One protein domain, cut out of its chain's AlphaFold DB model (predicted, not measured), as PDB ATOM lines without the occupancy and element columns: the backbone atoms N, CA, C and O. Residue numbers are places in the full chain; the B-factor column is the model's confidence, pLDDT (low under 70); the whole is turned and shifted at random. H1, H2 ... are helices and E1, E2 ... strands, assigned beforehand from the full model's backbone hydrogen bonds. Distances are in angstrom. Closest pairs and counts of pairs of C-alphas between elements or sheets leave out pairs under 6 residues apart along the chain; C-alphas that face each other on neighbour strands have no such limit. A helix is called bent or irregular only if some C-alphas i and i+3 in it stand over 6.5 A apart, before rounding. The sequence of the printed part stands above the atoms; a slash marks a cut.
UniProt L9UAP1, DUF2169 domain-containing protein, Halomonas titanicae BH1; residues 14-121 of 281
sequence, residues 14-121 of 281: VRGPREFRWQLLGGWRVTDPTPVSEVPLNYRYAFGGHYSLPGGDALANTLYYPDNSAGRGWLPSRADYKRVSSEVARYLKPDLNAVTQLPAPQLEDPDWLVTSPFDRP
ATOM      1  N   VAL A  14     -27.597 -51.051  41.889       97.00
ATOM      2  CA  VAL A  14     -28.971 -51.421  42.221       97.00
ATOM      3  C   VAL A  14     -29.417 -50.499  43.344       97.00
ATOM      4  O   VAL A  14     -28.756 -50.433  44.385       97.00
ATOM      5  N   ARG A  15     -30.494 -49.759  43.111       96.19
ATOM      6  CA  ARG A  15     -31.088 -48.812  44.057       96.19
ATOM      7  C   ARG A  15     -32.535 -49.188  44.308       96.19
ATOM      8  O   ARG A  15     -33.189 -49.672  43.396       96.19
ATOM      9  N   GLY A  16     -33.039 -48.904  45.504       97.88
ATOM     10  CA  GLY A  16     -34.480 -48.931  45.715       97.88
ATOM     11  C   GLY A  16     -35.193 -47.771  45.009       97.88
ATOM     12  O   GLY A  16     -34.547 -46.942  44.351       97.88
ATOM     13  N   PRO A  17     -36.527 -47.713  45.127       98.06
ATOM     14  CA  PRO A  17     -37.350 -46.693  44.490       98.06
ATOM     15  C   PRO A  17     -36.851 -45.263  44.727       98.06
ATOM     16  O   PRO A  17     -36.492 -44.881  45.839       98.06
ATOM     17  N   ARG A  18     -36.847 -44.466  43.654       97.25
ATOM     18  CA  ARG A  18     -36.499 -43.040  43.646       97.25
ATOM     19  C   ARG A  18     -37.193 -42.339  42.481       97.25
ATOM     20  O   ARG A  18     -37.663 -42.994  41.548       97.25
ATOM     21  N   GLU A  19     -37.232 -41.017  42.516       98.25
ATOM     22  CA  GLU A  19     -37.964 -40.202  41.547       98.25
ATOM     23  C   GLU A  19     -37.104 -39.059  41.025       98.25
ATOM     24  O   GLU A  19     -36.299 -38.489  41.758       98.25
ATOM     25  N   PHE A  20     -37.324 -38.677  39.774       98.44
ATOM     26  CA  PHE A  20     -36.993 -37.345  39.301       98.44
ATOM     27  C   PHE A  20     -38.083 -36.377  39.756       98.44
ATOM     28  O   PHE A  20     -39.270 -36.649  39.578       98.44
ATOM     29  N   ARG A  21     -37.687 -35.236  40.320       97.75
ATOM     30  CA  ARG A  21     -38.580 -34.150  40.732       97.75
ATOM     31  C   ARG A  21     -38.114 -32.835  40.128       97.75
ATOM     32  O   ARG A  21     -36.944 -32.469  40.259       97.75
ATOM     33  N   TRP A  22     -39.029 -32.134  39.472       96.56
ATOM     34  CA  TRP A  22     -38.783 -30.801  38.943       96.56
ATOM     35  C   TRP A  22     -38.770 -29.775  40.076       96.56
ATOM     36  O   TRP A  22     -39.696 -29.706  40.885       96.56
ATOM     37  N   GLN A  23     -37.727 -28.950  40.118       93.56
ATOM     38  CA  GLN A  23     -37.593 -27.832  41.044       93.56
ATOM     39  C   GLN A  23     -37.566 -26.521  40.256       93.56
ATOM     40  O   GLN A  23     -36.715 -26.333  39.388       93.56
ATOM     41  N   LEU A  24     -38.462 -25.587  40.604       84.19
ATOM     42  CA  LEU A  24     -38.672 -24.303  39.911       84.19
ATOM     43  C   LEU A  24     -37.386 -23.495  39.647       84.19
ATOM     44  O   LEU A  24     -37.302 -22.811  38.636       84.19
ATOM     45  N   LEU A  25     -36.390 -23.587  40.534       82.44
ATOM     46  CA  LEU A  25     -35.125 -22.842  40.447       82.44
ATOM     47  C   LEU A  25     -33.896 -23.738  40.209       82.44
ATOM     48  O   LEU A  25     -32.770 -23.251  40.244       82.44
ATOM     49  N   GLY A  26     -34.086 -25.047  40.009       80.75
ATOM     50  CA  GLY A  26     -32.991 -26.027  40.014       80.75
ATOM     51  C   GLY A  26     -33.078 -27.122  38.954       80.75
ATOM     52  O   GLY A  26     -32.178 -27.957  38.896       80.75
ATOM     53  N   GLY A  27     -34.132 -27.131  38.135       93.50
ATOM     54  CA  GLY A  27     -34.356 -28.163  37.129       93.50
ATOM     55  C   GLY A  27     -34.730 -29.514  37.739       93.50
ATOM     56  O   GLY A  27     -35.253 -29.595  38.851       93.50
ATOM     57  N   TRP A  28     -34.477 -30.590  36.996       97.12
ATOM     58  CA  TRP A  28     -34.703 -31.951  37.474       97.12
ATOM     59  C   TRP A  28     -33.651 -32.365  38.499       97.12
ATOM     60  O   TRP A  28     -32.453 -32.192  38.279       97.12
ATOM     61  N   ARG A  29     -34.100 -32.970  39.600       96.38
ATOM     62  CA  ARG A  29     -33.232 -33.663  40.558       96.38
ATOM     63  C   ARG A  29     -33.752 -35.058  40.839       96.38
ATOM     64  O   ARG A  29     -34.961 -35.252  40.923       96.38
ATOM     65  N   VAL A  30     -32.844 -36.006  41.032       97.19
ATOM     66  CA  VAL A  30     -33.183 -37.349  41.504       97.19
ATOM     67  C   VAL A  30     -33.199 -37.384  43.034       97.19
ATOM     68  O   VAL A  30     -32.321 -36.805  43.675       97.19
ATOM     69  N   THR A  31     -34.203 -38.022  43.628       97.50
ATOM     70  CA  THR A  31     -34.265 -38.227  45.080       97.50
ATOM     71  C   THR A  31     -33.273 -39.294  45.530       97.50
ATOM     72  O   THR A  31     -32.850 -40.153  44.746       97.50
ATOM     73  N   ASP A  32     -32.962 -39.297  46.824       97.25
ATOM     74  CA  ASP A  32     -32.304 -40.446  47.432       97.25
ATOM     75  C   ASP A  32     -33.184 -41.700  47.290       97.25
ATOM     76  O   ASP A  32     -34.417 -41.603  47.332       97.25
ATOM     77  N   PRO A  33     -32.573 -42.877  47.077       97.44
ATOM     78  CA  PRO A  33     -33.310 -44.125  46.992       97.44
ATOM     79  C   PRO A  33     -33.816 -44.564  48.359       97.44
ATOM     80  O   PRO A  33     -33.093 -44.496  49.357       97.44
ATOM     81  N   THR A  34     -35.037 -45.088  48.395       97.69
ATOM     82  CA  THR A  34     -35.541 -45.763  49.588       97.69
ATOM     83  C   THR A  34     -34.816 -47.104  49.784       97.69
ATOM     84  O   THR A  34     -34.453 -47.762  48.803       97.69
ATOM     85  N   PRO A  35     -34.548 -47.530  51.034       96.06
ATOM     86  CA  PRO A  35     -33.958 -48.840  51.294       96.06
ATOM     87  C   PRO A  35     -34.836 -49.977  50.766       96.06
ATOM     88  O   PRO A  35     -36.054 -49.954  50.924       96.06
ATOM     89  N   VAL A  36     -34.204 -50.991  50.176       95.94
ATOM     90  CA  VAL A  36     -34.879 -52.191  49.672       95.94
ATOM     91  C   VAL A  36     -33.987 -53.414  49.877       95.94
ATOM     92  O   VAL A  36     -32.758 -53.295  49.860       95.94
ATOM     93  N   SER A  37     -34.592 -54.583  50.083       92.50
ATOM     94  CA  SER A  37     -33.879 -55.863  50.176       92.50
ATOM     95  C   SER A  37     -33.566 -56.470  48.808       92.50
ATOM     96  O   SER A  37     -32.557 -57.154  48.664       92.50
ATOM     97  N   GLU A  38     -34.403 -56.199  47.805       94.38
ATOM     98  CA  GLU A  38     -34.313 -56.779  46.466       94.38
ATOM     99  C   GLU A  38     -34.868 -55.836  45.392       94.38
ATOM    100  O   GLU A  38     -35.722 -54.991  45.655       94.38
ATOM    101  N   VAL A  39     -34.380 -55.986  44.162       96.44
ATOM    102  CA  VAL A  39     -34.898 -55.290  42.979       96.44
ATOM    103  C   VAL A  39     -34.940 -56.301  41.840       96.44
ATOM    104  O   VAL A  39     -33.909 -56.927  41.575       96.44
ATOM    105  N   PRO A  40     -36.069 -56.452  41.126       95.69
ATOM    106  CA  PRO A  40     -36.116 -57.354  39.985       95.69
ATOM    107  C   PRO A  40     -35.135 -56.915  38.892       95.69
ATOM    108  O   PRO A  40     -35.138 -55.758  38.463       95.69
ATOM    109  N   LEU A  41     -34.334 -57.852  38.383       95.19
ATOM    110  CA  LEU A  41     -33.340 -57.605  37.330       95.19
ATOM    111  C   LEU A  41     -33.971 -57.585  35.932       95.19
ATOM    112  O   LEU A  41     -33.590 -58.326  35.029       95.19
ATOM    113  N   ASN A  42     -34.965 -56.721  35.762       94.69
ATOM    114  CA  ASN A  42     -35.726 -56.549  34.533       94.69
ATOM    115  C   ASN A  42     -35.509 -55.133  33.979       94.69
ATOM    116  O   ASN A  42     -35.492 -54.162  34.737       94.69
ATOM    117  N   TYR A  43     -35.425 -54.994  32.654       97.44
ATOM    118  CA  TYR A  43     -35.306 -53.703  31.968       97.44
ATOM    119  C   TYR A  43     -36.417 -52.693  32.293       97.44
ATOM    120  O   TYR A  43     -36.183 -51.493  32.175       97.44
ATOM    121  N   ARG A  44     -37.573 -53.126  32.817       97.75
ATOM    122  CA  ARG A  44     -38.611 -52.241  33.393       97.75
ATOM    123  C   ARG A  44     -38.120 -51.369  34.550       97.75
ATOM    124  O   ARG A  44     -38.791 -50.404  34.920       97.75
ATOM    125  N   TYR A  45     -36.997 -51.730  35.163       98.25
ATOM    126  CA  TYR A  45     -36.340 -50.997  36.243       98.25
ATOM    127  C   TYR A  45     -35.095 -50.233  35.773       98.25
ATOM    128  O   TYR A  45     -34.509 -49.495  36.564       98.25
ATOM    129  N   ALA A  46     -34.720 -50.365  34.500       98.12
ATOM    130  CA  ALA A  46     -33.655 -49.606  33.856       98.12
ATOM    131  C   ALA A  46     -34.204 -48.342  33.172       98.12
ATOM    132  O   ALA A  46     -35.423 -48.158  33.052       98.12
ATOM    133  N   PHE A  47     -33.299 -47.471  32.721       98.44
ATOM    134  CA  PHE A  47     -33.663 -46.252  32.002       98.44
ATOM    135  C   PHE A  47     -34.379 -46.572  30.684       98.44
ATOM    136  O   PHE A  47     -33.985 -47.500  29.974       98.44
ATOM    137  N   GLY A  48     -35.436 -45.824  30.370       98.00
ATOM    138  CA  GLY A  48     -36.210 -45.966  29.139       98.00
ATOM    139  C   GLY A  48     -37.686 -45.621  29.332       98.00
ATOM    140  O   GLY A  48     -38.046 -44.892  30.258       98.00
ATOM    141  N   GLY A  49     -38.543 -46.162  28.470       97.19
ATOM    142  CA  GLY A  49     -39.998 -46.003  28.548       97.19
ATOM    143  C   GLY A  49     -40.650 -45.627  27.220       97.19
ATOM    144  O   GLY A  49     -39.989 -45.518  26.184       97.19
ATOM    145  N   HIS A  50     -41.967 -45.438  27.254       96.38
ATOM    146  CA  HIS A  50     -42.767 -45.024  26.105       96.38
ATOM    147  C   HIS A  50     -44.037 -44.280  26.528       96.38
ATOM    148  O   HIS A  50     -44.441 -44.326  27.689       96.38
ATOM    149  N   TYR A  51     -44.662 -43.625  25.552       95.75
ATOM    150  CA  TYR A  51     -45.915 -42.887  25.666       95.75
ATOM    151  C   TYR A  51     -46.745 -43.103  24.397       95.75
ATOM    152  O   TYR A  51     -46.220 -42.931  23.294       95.75
ATOM    153  N   SER A  52     -48.024 -43.447  24.537       93.75
ATOM    154  CA  SER A  52     -48.893 -43.825  23.413       93.75
ATOM    155  C   SER A  52     -50.210 -43.053  23.424       93.75
ATOM    156  O   SER A  52     -50.657 -42.581  24.470       93.75
ATOM    157  N   LEU A  53     -50.832 -42.928  22.249       90.12
ATOM    158  CA  LEU A  53     -52.201 -42.424  22.127       90.12
ATOM    159  C   LEU A  53     -53.218 -43.400  22.761       90.12
ATOM    160  O   LEU A  53     -52.974 -44.609  22.781       90.12
ATOM    161  N   PRO A  54     -54.390 -42.923  23.219       84.06
ATOM    162  CA  PRO A  54     -55.473 -43.797  23.658       84.06
ATOM    163  C   PRO A  54     -55.943 -44.728  22.537       84.06
ATOM    164  O   PRO A  54     -56.119 -44.300  21.397       84.06
ATOM    165  N   GLY A  55     -56.220 -45.988  22.872       75.88
ATOM    166  CA  GLY A  55     -56.871 -46.926  21.954       75.88
ATOM    167  C   GLY A  55     -55.964 -47.569  20.900       75.88
ATOM    168  O   GLY A  55     -56.487 -48.213  19.993       75.88
ATOM    169  N   GLY A  56     -54.636 -47.459  21.001       63.34
ATOM    170  CA  GLY A  56     -53.768 -48.267  20.148       63.34
ATOM    171  C   GLY A  56     -52.287 -48.244  20.507       63.34
ATOM    172  O   GLY A  56     -51.625 -47.221  20.359       63.34
ATOM    173  N   ASP A  57     -51.753 -49.427  20.812       65.38
ATOM    174  CA  ASP A  57     -50.327 -49.695  21.070       65.38
ATOM    175  C   ASP A  57     -49.519 -49.875  19.769       65.38
ATOM    176  O   ASP A  57     -48.421 -50.437  19.755       65.38
ATOM    177  N   ALA A  58     -50.068 -49.431  18.634       81.81
ATOM    178  CA  ALA A  58     -49.364 -49.480  17.365       81.81
ATOM    179  C   ALA A  58     -48.085 -48.632  17.450       81.81
ATOM    180  O   ALA A  58     -48.093 -47.524  17.996       81.81
ATOM    181  N   LEU A  59     -46.994 -49.124  16.857       80.94
ATOM    182  CA  LEU A  59     -45.704 -48.426  16.860       80.94
ATOM    183  C   LEU A  59     -45.823 -47.001  16.294       80.94
ATOM    184  O   LEU A  59     -45.236 -46.070  16.831       80.94
ATOM    185  N   ALA A  60     -46.658 -46.820  15.265       85.44
ATOM    186  CA  ALA A  60     -46.941 -45.520  14.654       85.44
ATOM    187  C   ALA A  60     -47.590 -44.502  15.617       85.44
ATOM    188  O   ALA A  60     -47.467 -43.298  15.401       85.44
ATOM    189  N   ASN A  61     -48.240 -44.981  16.683       90.62
ATOM    190  CA  ASN A  61     -48.943 -44.177  17.685       90.62
ATOM    191  C   ASN A  61     -48.154 -44.041  18.996       90.62
ATOM    192  O   ASN A  61     -48.685 -43.526  19.982       90.62
ATOM    193  N   THR A  62     -46.908 -44.520  19.025       92.94
ATOM    194  CA  THR A  62     -46.113 -44.648  20.247       92.94
ATOM    195  C   THR A  62     -44.789 -43.905  20.119       92.94
ATOM    196  O   THR A  62     -43.983 -44.161  19.229       92.94
ATOM    197  N   LEU A  63     -44.530 -43.001  21.059       95.81
ATOM    198  CA  LEU A  63     -43.242 -42.346  21.250       95.81
ATOM    199  C   LEU A  63     -42.452 -43.113  22.315       95.81
ATOM    200  O   LEU A  63     -42.838 -43.116  23.479       95.81
ATOM    201  N   TYR A  64     -41.347 -43.754  21.939       95.75
ATOM    202  CA  TYR A  64     -40.594 -44.645  22.833       95.75
ATOM    203  C   TYR A  64     -39.087 -44.380  22.843       95.75
ATOM    204  O   TYR A  64     -38.529 -43.814  21.896       95.75
ATOM    205  N   TYR A  65     -38.423 -44.818  23.913       97.31
ATOM    206  CA  TYR A  65     -36.968 -44.904  23.998       97.31
ATOM    207  C   TYR A  65     -36.473 -46.136  23.218       97.31
ATOM    208  O   TYR A  65     -36.859 -47.249  23.593       97.31
ATOM    209  N   PRO A  66     -35.672 -45.979  22.145       95.56
ATOM    210  CA  PRO A  66     -35.339 -47.076  21.227       95.56
ATOM    211  C   PRO A  66     -34.696 -48.299  21.892       95.56
ATOM    212  O   PRO A  66     -35.060 -49.431  21.581       95.56
ATOM    213  N   ASP A  67     -33.795 -48.071  22.842       96.19
ATOM    214  CA  ASP A  67     -33.011 -49.132  23.479       96.19
ATOM    215  C   ASP A  67     -33.815 -49.917  24.529       96.19
ATOM    216  O   ASP A  67     -33.464 -51.041  24.880       96.19
ATOM    217  N   ASN A  68     -34.881 -49.319  25.081       97.56
ATOM    218  CA  ASN A  68     -35.679 -49.920  26.152       97.56
ATOM    219  C   ASN A  68     -37.052 -49.248  26.292       97.56
ATOM    220  O   ASN A  68     -37.281 -48.420  27.181       97.56
ATOM    221  N   SER A  69     -38.009 -49.636  25.450       96.12
ATOM    222  CA  SER A  69     -39.375 -49.099  25.528       96.12
ATOM    223  C   SER A  69     -40.140 -49.539  26.786       96.12
ATOM    224  O   SER A  69     -41.101 -48.881  27.179       96.12
ATOM    225  N   ALA A  70     -39.717 -50.619  27.453       96.31
ATOM    226  CA  ALA A  70     -40.346 -51.105  28.685       96.31
ATOM    227  C   ALA A  70     -39.818 -50.423  29.958       96.31
ATOM    228  O   ALA A  70     -40.365 -50.666  31.036       96.31
ATOM    229  N   GLY A  71     -38.750 -49.630  29.842       97.75
ATOM    230  CA  GLY A  71     -38.065 -48.977  30.951       97.75
ATOM    231  C   GLY A  71     -38.855 -47.859  31.618       97.75
ATOM    232  O   GLY A  71     -40.053 -47.675  31.395       97.75
ATOM    233  N   ARG A  72     -38.155 -47.096  32.460       98.00
ATOM    234  CA  ARG A  72     -38.708 -45.917  33.138       98.00
ATOM    235  C   ARG A  72     -37.724 -44.759  33.183       98.00
ATOM    236  O   ARG A  72     -36.520 -44.937  33.027       98.00
ATOM    237  N   GLY A  73     -38.248 -43.583  33.506       97.62
ATOM    238  CA  GLY A  73     -37.428 -42.418  33.806       97.62
ATOM    239  C   GLY A  73     -37.013 -41.599  32.592       97.62
ATOM    240  O   GLY A  73     -36.231 -40.679  32.760       97.62
ATOM    241  N   TRP A  74     -37.529 -41.884  31.398       98.44
ATOM    242  CA  TRP A  74     -37.234 -41.107  30.198       98.44
ATOM    243  C   TRP A  74     -38.291 -40.035  29.916       98.44
ATOM    244  O   TRP A  74     -39.477 -40.339  29.893       98.44
ATOM    245  N   LEU A  75     -37.856 -38.810  29.605       98.25
ATOM    246  CA  LEU A  75     -38.665 -37.801  28.913       98.25
ATOM    247  C   LEU A  75     -38.092 -37.499  27.514       98.25
ATOM    248  O   LEU A  75     -36.864 -37.388  27.340       98.25
ATOM    249  N   PRO A  76     -38.959 -37.322  26.497       97.38
ATOM    250  CA  PRO A  76     -38.526 -37.056  25.134       97.38
ATOM    251  C   PRO A  76     -37.920 -35.658  24.980       97.38
ATOM    252  O   PRO A  76     -38.416 -34.656  25.490       97.38
ATOM    253  N   SER A  77     -36.845 -35.592  24.204       95.25
ATOM    254  CA  SER A  77     -36.238 -34.359  23.713       95.25
ATOM    255  C   SER A  77     -36.934 -33.884  22.434       95.25
ATOM    256  O   SER A  77     -37.729 -34.596  21.818       95.25
ATOM    257  N   ARG A  78     -36.562 -32.697  21.940       93.94
ATOM    258  CA  ARG A  78     -37.047 -32.194  20.644       93.94
ATOM    259  C   ARG A  78     -36.724 -33.133  19.471       93.94
ATOM    260  O   ARG A  78     -37.487 -33.163  18.509       93.94
ATOM    261  N   ALA A  79     -35.607 -33.861  19.524       94.88
ATOM    262  CA  ALA A  79     -35.230 -34.808  18.476       94.88
ATOM    263  C   ALA A  79     -36.133 -36.049  18.481       94.88
ATOM    264  O   ALA A  79     -36.480 -36.551  17.417       94.88
ATOM    265  N   ASP A  80     -36.576 -36.484  19.661       96.00
ATOM    266  CA  ASP A  80     -37.403 -37.680  19.819       96.00
ATOM    267  C   ASP A  80     -38.768 -37.535  19.138       96.00
ATOM    268  O   ASP A  80     -39.215 -38.442  18.442       96.00
ATOM    269  N   TYR A  81     -39.383 -36.354  19.228       95.62
ATOM    270  CA  TYR A  81     -40.656 -36.068  18.559       95.62
ATOM    271  C   TYR A  81     -40.591 -36.112  17.025       95.62
ATOM    272  O   TYR A  81     -41.636 -36.196  16.389       95.62
ATOM    273  N   LYS A  82     -39.400 -36.068  16.412       94.81
ATOM    274  CA  LYS A  82     -39.258 -36.208  14.950       94.81
ATOM    275  C   LYS A  82     -39.489 -37.645  14.468       94.81
ATOM    276  O   LYS A  82     -39.613 -37.853  13.267       94.81
ATOM    277  N   ARG A  83     -39.520 -38.617  15.386       92.38
ATOM    278  CA  ARG A  83     -39.710 -40.047  15.096       92.38
ATOM    279  C   ARG A  83     -41.182 -40.460  15.018       92.38
ATOM    280  O   ARG A  83     -41.471 -41.606  14.706       92.38
ATOM    281  N   VAL A  84     -42.102 -39.544  15.317       94.00
ATOM    282  CA  VAL A  84     -43.548 -39.792  15.335       94.00
ATOM    283  C   VAL A  84     -44.281 -38.762  14.479       94.00
ATOM    284  O   VAL A  84     -43.728 -37.718  14.125       94.00
ATOM    285  N   SER A  85     -45.538 -39.045  14.137       94.50
ATOM    286  CA  SER A  85     -46.362 -38.117  13.363       94.50
ATOM    287  C   SER A  85     -46.635 -36.815  14.133       94.50
ATOM    288  O   SER A  85     -46.578 -36.754  15.366       94.50
ATOM    289  N   SER A  86     -46.985 -35.752  13.402       94.00
ATOM    290  CA  SER A  86     -47.347 -34.468  14.021       94.00
ATOM    291  C   SER A  86     -48.585 -34.566  14.918       94.00
ATOM    292  O   SER A  86     -48.712 -33.796  15.868       94.00
ATOM    293  N   GLU A  87     -49.479 -35.515  14.642       93.56
ATOM    294  CA  GLU A  87     -50.645 -35.829  15.464       93.56
ATOM    295  C   GLU A  87     -50.237 -36.393  16.824       93.56
ATOM    296  O   GLU A  87     -50.598 -35.814  17.850       93.56
ATOM    297  N   VAL A  88     -49.401 -37.437  16.830       94.31
ATOM    298  CA  VAL A  88     -48.876 -38.051  18.059       94.31
ATOM    299  C   VAL A  88     -48.129 -37.018  18.896       94.31
ATOM    300  O   VAL A  88     -48.370 -36.881  20.096       94.31
ATOM    301  N   ALA A  89     -47.257 -36.227  18.263       95.56
ATOM    302  CA  ALA A  89     -46.511 -35.184  18.955       95.56
ATOM    303  C   ALA A  89     -47.429 -34.106  19.559       95.56
ATOM    304  O   ALA A  89     -47.201 -33.678  20.690       95.56
ATOM    305  N   ARG A  90     -48.464 -33.661  18.831       96.00
ATOM    306  CA  ARG A  90     -49.420 -32.650  19.313       96.00
ATOM    307  C   ARG A  90     -50.218 -33.152  20.511       96.00
ATOM    308  O   ARG A  90     -50.461 -32.366  21.419       96.00
ATOM    309  N   TYR A  91     -50.592 -34.429  20.503       95.38
ATOM    310  CA  TYR A  91     -51.334 -35.047  21.593       95.38
ATOM    311  C   TYR A  91     -50.479 -35.213  22.856       95.38
ATOM    312  O   TYR A  91     -50.883 -34.781  23.926       95.38
ATOM    313  N   LEU A  92     -49.273 -35.785  22.740       95.94
ATOM    314  CA  LEU A  92     -48.458 -36.143  23.911       95.94
ATOM    315  C   LEU A  92     -47.734 -34.953  24.554       95.94
ATOM    316  O   LEU A  92     -47.463 -34.948  25.753       95.94
ATOM    317  N   LYS A  93     -47.336 -33.954  23.762       96.38
ATOM    318  CA  LYS A  93     -46.434 -32.890  24.227       96.38
ATOM    319  C   LYS A  93     -46.978 -32.041  25.388       96.38
ATOM    320  O   LYS A  93     -46.169 -31.726  26.260       96.38
ATOM    321  N   PRO A  94     -48.266 -31.641  25.438       96.69
ATOM    322  CA  PRO A  94     -48.805 -30.895  26.575       96.69
ATOM    323  C   PRO A  94     -48.629 -31.640  27.901       96.69
ATOM    324  O   PRO A  94     -48.052 -31.082  28.833       96.69
ATOM    325  N   ASP A  95     -49.027 -32.913  27.943       95.75
ATOM    326  CA  ASP A  95     -48.972 -33.728  29.159       95.75
ATOM    327  C   ASP A  95     -47.529 -33.993  29.585       95.75
ATOM    328  O   ASP A  95     -47.178 -33.799  30.746       95.75
ATOM    329  N   LEU A  96     -46.657 -34.345  28.634       96.62
ATOM    330  CA  LEU A  96     -45.243 -34.614  28.919       96.62
ATOM    331  C   LEU A  96     -44.478 -33.371  29.387       96.62
ATOM    332  O   LEU A  96     -43.583 -33.489  30.221       96.62
ATOM    333  N   ASN A  97     -44.849 -32.178  28.915       94.88
ATOM    334  CA  ASN A  97     -44.279 -30.919  29.402       94.88
ATOM    335  C   ASN A  97     -44.795 -30.526  30.796       94.88
ATOM    336  O   ASN A  97     -44.136 -29.745  31.481       94.88
ATOM    337  N   ALA A  98     -45.963 -31.028  31.204       96.00
ATOM    338  CA  ALA A  98     -46.545 -30.779  32.521       96.00
ATOM    339  C   ALA A  98     -46.028 -31.749  33.603       96.00
ATOM    340  O   ALA A  98     -46.294 -31.544  34.790       96.00
ATOM    341  N   VAL A  99     -45.280 -32.793  33.222       96.88
ATOM    342  CA  VAL A  99     -44.692 -33.756  34.164       96.88
ATOM    343  C   VAL A  99     -43.709 -33.043  35.092       96.88
ATOM    344  O   VAL A  99     -42.701 -32.491  34.659       96.88
ATOM    345  N   THR A 100     -43.980 -33.101  36.395       96.94
ATOM    346  CA  THR A 100     -43.100 -32.559  37.448       96.94
ATOM    347  C   THR A 100     -42.486 -33.643  38.328       96.94
ATOM    348  O   THR A 100     -41.570 -33.364  39.104       96.94
ATOM    349  N   GLN A 101     -42.965 -34.881  38.207       97.88
ATOM    350  CA  GLN A 101     -42.473 -36.045  38.935       97.88
ATOM    351  C   GLN A 101     -42.472 -37.259  38.010       97.88
ATOM    352  O   GLN A 101     -43.432 -37.470  37.270       97.88
ATOM    353  N   LEU A 102     -41.404 -38.052  38.045       98.12
ATOM    354  CA  LEU A 102     -41.266 -39.250  37.218       98.12
ATOM    355  C   LEU A 102     -40.465 -40.323  37.968       98.12
ATOM    356  O   LEU A 102     -39.419 -39.996  38.529       98.12
ATOM    357  N   PRO A 103     -40.872 -41.603  37.957       98.06
ATOM    358  CA  PRO A 103     -40.058 -42.674  38.525       98.06
ATOM    359  C   PRO A 103     -38.683 -42.746  37.856       98.06
ATOM    360  O   PRO A 103     -38.590 -42.847  36.633       98.06
ATOM    361  N   ALA A 104     -37.618 -42.743  38.651       98.25
ATOM    362  CA  ALA A 104     -36.251 -42.890  38.165       98.25
ATOM    363  C   ALA A 104     -35.844 -44.378  38.102       98.25
ATOM    364  O   ALA A 104     -36.448 -45.224  38.777       98.25
ATOM    365  N   PRO A 105     -34.841 -44.736  37.278       98.12
ATOM    366  CA  PRO A 105     -34.374 -46.112  37.180       98.12
ATOM    367  C   PRO A 105     -33.741 -46.581  38.496       98.12
ATOM    368  O   PRO A 105     -33.121 -45.802  39.232       98.12
ATOM    369  N   GLN A 106     -33.912 -47.873  38.761       98.38
ATOM    370  CA  GLN A 106     -33.346 -48.614  39.890       98.38
ATOM    371  C   GLN A 106     -32.115 -49.436  39.479       98.38
ATOM    372  O   GLN A 106     -31.301 -49.775  40.337       98.38
ATOM    373  N   LEU A 107     -31.972 -49.732  38.182       98.19
ATOM    374  CA  LEU A 107     -30.794 -50.362  37.591       98.19
ATOM    375  C   LEU A 107     -30.011 -49.318  36.794       98.19
ATOM    376  O   LEU A 107     -30.562 -48.678  35.896       98.19
ATOM    377  N   GLU A 108     -28.734 -49.158  37.126       97.50
ATOM    378  CA  GLU A 108     -27.838 -48.195  36.484       97.50
ATOM    379  C   GLU A 108     -26.476 -48.820  36.194       97.50
ATOM    380  O   GLU A 108     -26.000 -49.699  36.924       97.50
ATOM    381  N   ASP A 109     -25.838 -48.320  35.143       96.06
ATOM    382  CA  ASP A 109     -24.435 -48.586  34.873       96.06
ATOM    383  C   ASP A 109     -23.584 -47.741  35.844       96.06
ATOM    384  O   ASP A 109     -23.861 -46.548  36.015       96.06
ATOM    385  N   PRO A 110     -22.590 -48.326  36.541       95.62
ATOM    386  CA  PRO A 110     -21.732 -47.577  37.457       95.62
ATOM    387  C   PRO A 110     -20.937 -46.445  36.795       95.62
ATOM    388  O   PRO A 110     -20.599 -45.486  37.492       95.62
ATOM    389  N   ASP A 111     -20.660 -46.542  35.496       94.44
ATOM    390  CA  ASP A 111     -19.890 -45.555  34.742       94.44
ATOM    391  C   ASP A 111     -20.798 -44.473  34.120       94.44
ATOM    392  O   ASP A 111     -20.319 -43.404  33.740       94.44
ATOM    393  N   TRP A 112     -22.121 -44.701  34.088       94.25
ATOM    394  CA  TRP A 112     -23.120 -43.804  33.489       94.25
ATOM    395  C   TRP A 112     -24.345 -43.629  34.397       94.25
ATOM    396  O   TRP A 112     -25.430 -44.155  34.143       94.25
ATOM    397  N   LEU A 113     -24.161 -42.870  35.480       95.25
ATOM    398  CA  LEU A 113     -25.230 -42.568  36.434       95.25
ATOM    399  C   LEU A 113     -26.326 -41.702  35.811       95.25
ATOM    400  O   LEU A 113     -26.045 -40.750  35.083       95.25
ATOM    401  N   VAL A 114     -27.574 -41.979  36.183       96.06
ATOM    402  CA  VAL A 114     -28.745 -41.239  35.715       96.06
ATOM    403  C   VAL A 114     -29.163 -40.215  36.761       96.06
ATOM    404  O   VAL A 114     -29.487 -40.551  37.905       96.06
ATOM    405  N   THR A 115     -29.183 -38.951  36.354       95.12
ATOM    406  CA  THR A 115     -29.493 -37.805  37.223       95.12
ATOM    407  C   THR A 115     -30.664 -36.971  36.713       95.12
ATOM    408  O   THR A 115     -31.280 -36.245  37.495       95.12
ATOM    409  N   SER A 116     -31.022 -37.127  35.438       96.62
ATOM    410  CA  SER A 116     -32.079 -36.384  34.759       96.62
ATOM    411  C   SER A 116     -32.926 -37.304  33.874       96.62
ATOM    412  O   SER A 116     -32.393 -38.229  33.257       96.62
ATOM    413  N   PRO A 117     -34.233 -37.025  33.704       97.94
ATOM    414  CA  PRO A 117     -35.060 -37.756  32.746       97.94
ATOM    415  C   PRO A 117     -34.703 -37.469  31.278       97.94
ATOM    416  O   PRO A 117     -35.171 -38.151  30.362       97.94
ATOM    417  N   PHE A 118     -33.870 -36.454  31.037       97.00
ATOM    418  CA  PHE A 118     -33.342 -36.119  29.717       97.00
ATOM    419  C   PHE A 118     -31.965 -36.729  29.431       97.00
ATOM    420  O   PHE A 118     -31.454 -36.539  28.326       97.00
ATOM    421  N   ASP A 119     -31.388 -37.487  30.369       96.56
ATOM    422  CA  ASP A 119     -30.173 -38.261  30.105       96.56
ATOM    423  C   ASP A 119     -30.431 -39.305  29.003       96.56
ATOM    424  O   ASP A 119     -31.578 -39.612  28.655       96.56
ATOM    425  N   ARG A 120     -29.360 -39.825  28.400       95.19
ATOM    426  CA  ARG A 120     -29.430 -40.823  27.318       95.19
ATOM    427  C   ARG A 120     -28.459 -41.995  27.545       95.19
ATOM    428  O   ARG A 120     -27.642 -42.272  26.671       95.19
ATOM    429  N   PRO A 121     -28.481 -42.652  28.722       95.06
ATOM    430  CA  PRO A 121     -27.662 -43.834  28.956       95.06
ATOM    431  C   PRO A 121     -28.205 -45.033  28.166       95.06
ATOM    432  O   PRO A 121     -29.401 -45.109  27.858       95.06
TER     433      PRO A 121
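AT A GLANCE: This is residues 14 to 121 of the 281 residues of the protein "DUF2169 domain-containing protein" of Halomonas titanicae BH1 (UniProt L9UAP1). This domain has little regular structure: it holds two small patches amid long loops, the antiparallel sheet E2 - E1 - E5 and the antiparallel hairpin E3 - E4 with H1 and H2 packed on it, joined by the long link E2 to E3 and the tight link H2 to E5. The 108 printed residues hold, along the chain, E1 E2 E3 E4 H1 H2 E5, a mixed class with 35 residues in named elements. The whole is compact, radius of gyration of the C-alphas 14.3 A, spanning 42 by 34 by 25 A.

HOW THE PARTS SIT: Start at E1, residues 19 to 23, antiparallel to its hairpin partner E2, residues 27 to 30 (N 21 to O 29, 2.8 A), and to E5, residues 101 to 103 (N 20 to O 102, 2.8 A). Look next at the hairpin of E3, residues 50 to 52, and E4, residues 62 to 64, antiparallel at 170 degrees, with N 51 and O 63 2.8 A apart. H2, residues 86 to 98, has 7 of 9 O i to N i+4 pairs within hydrogen-bond range; its closest C-alpha pair with E3 is Leu 92 and Tyr 51, 7.4 A. H1, residues 80 to 83, too short for such pairs, has Tyr 81 7.3 A from Leu 63 of E4, their closest C-alphas.

IN THESE COORDINATES: Find C-alpha 19 at (-37.964, -40.202, 41.547); E1 runs 12.4 A. H2 runs 18.9 A from C-alpha 86 at (-47.347, -34.468, 14.021), only just irregular, C-alphas 91 and 94 being 7.0 A apart.

THE WHOLE: The farthest C-alphas, Ser 37 and Ser 86, are 44.1 A apart. The printed part has no cut; the links E2 to E3 and E4 to H1 are long. Residues 56 to 57 are under pLDDT 70.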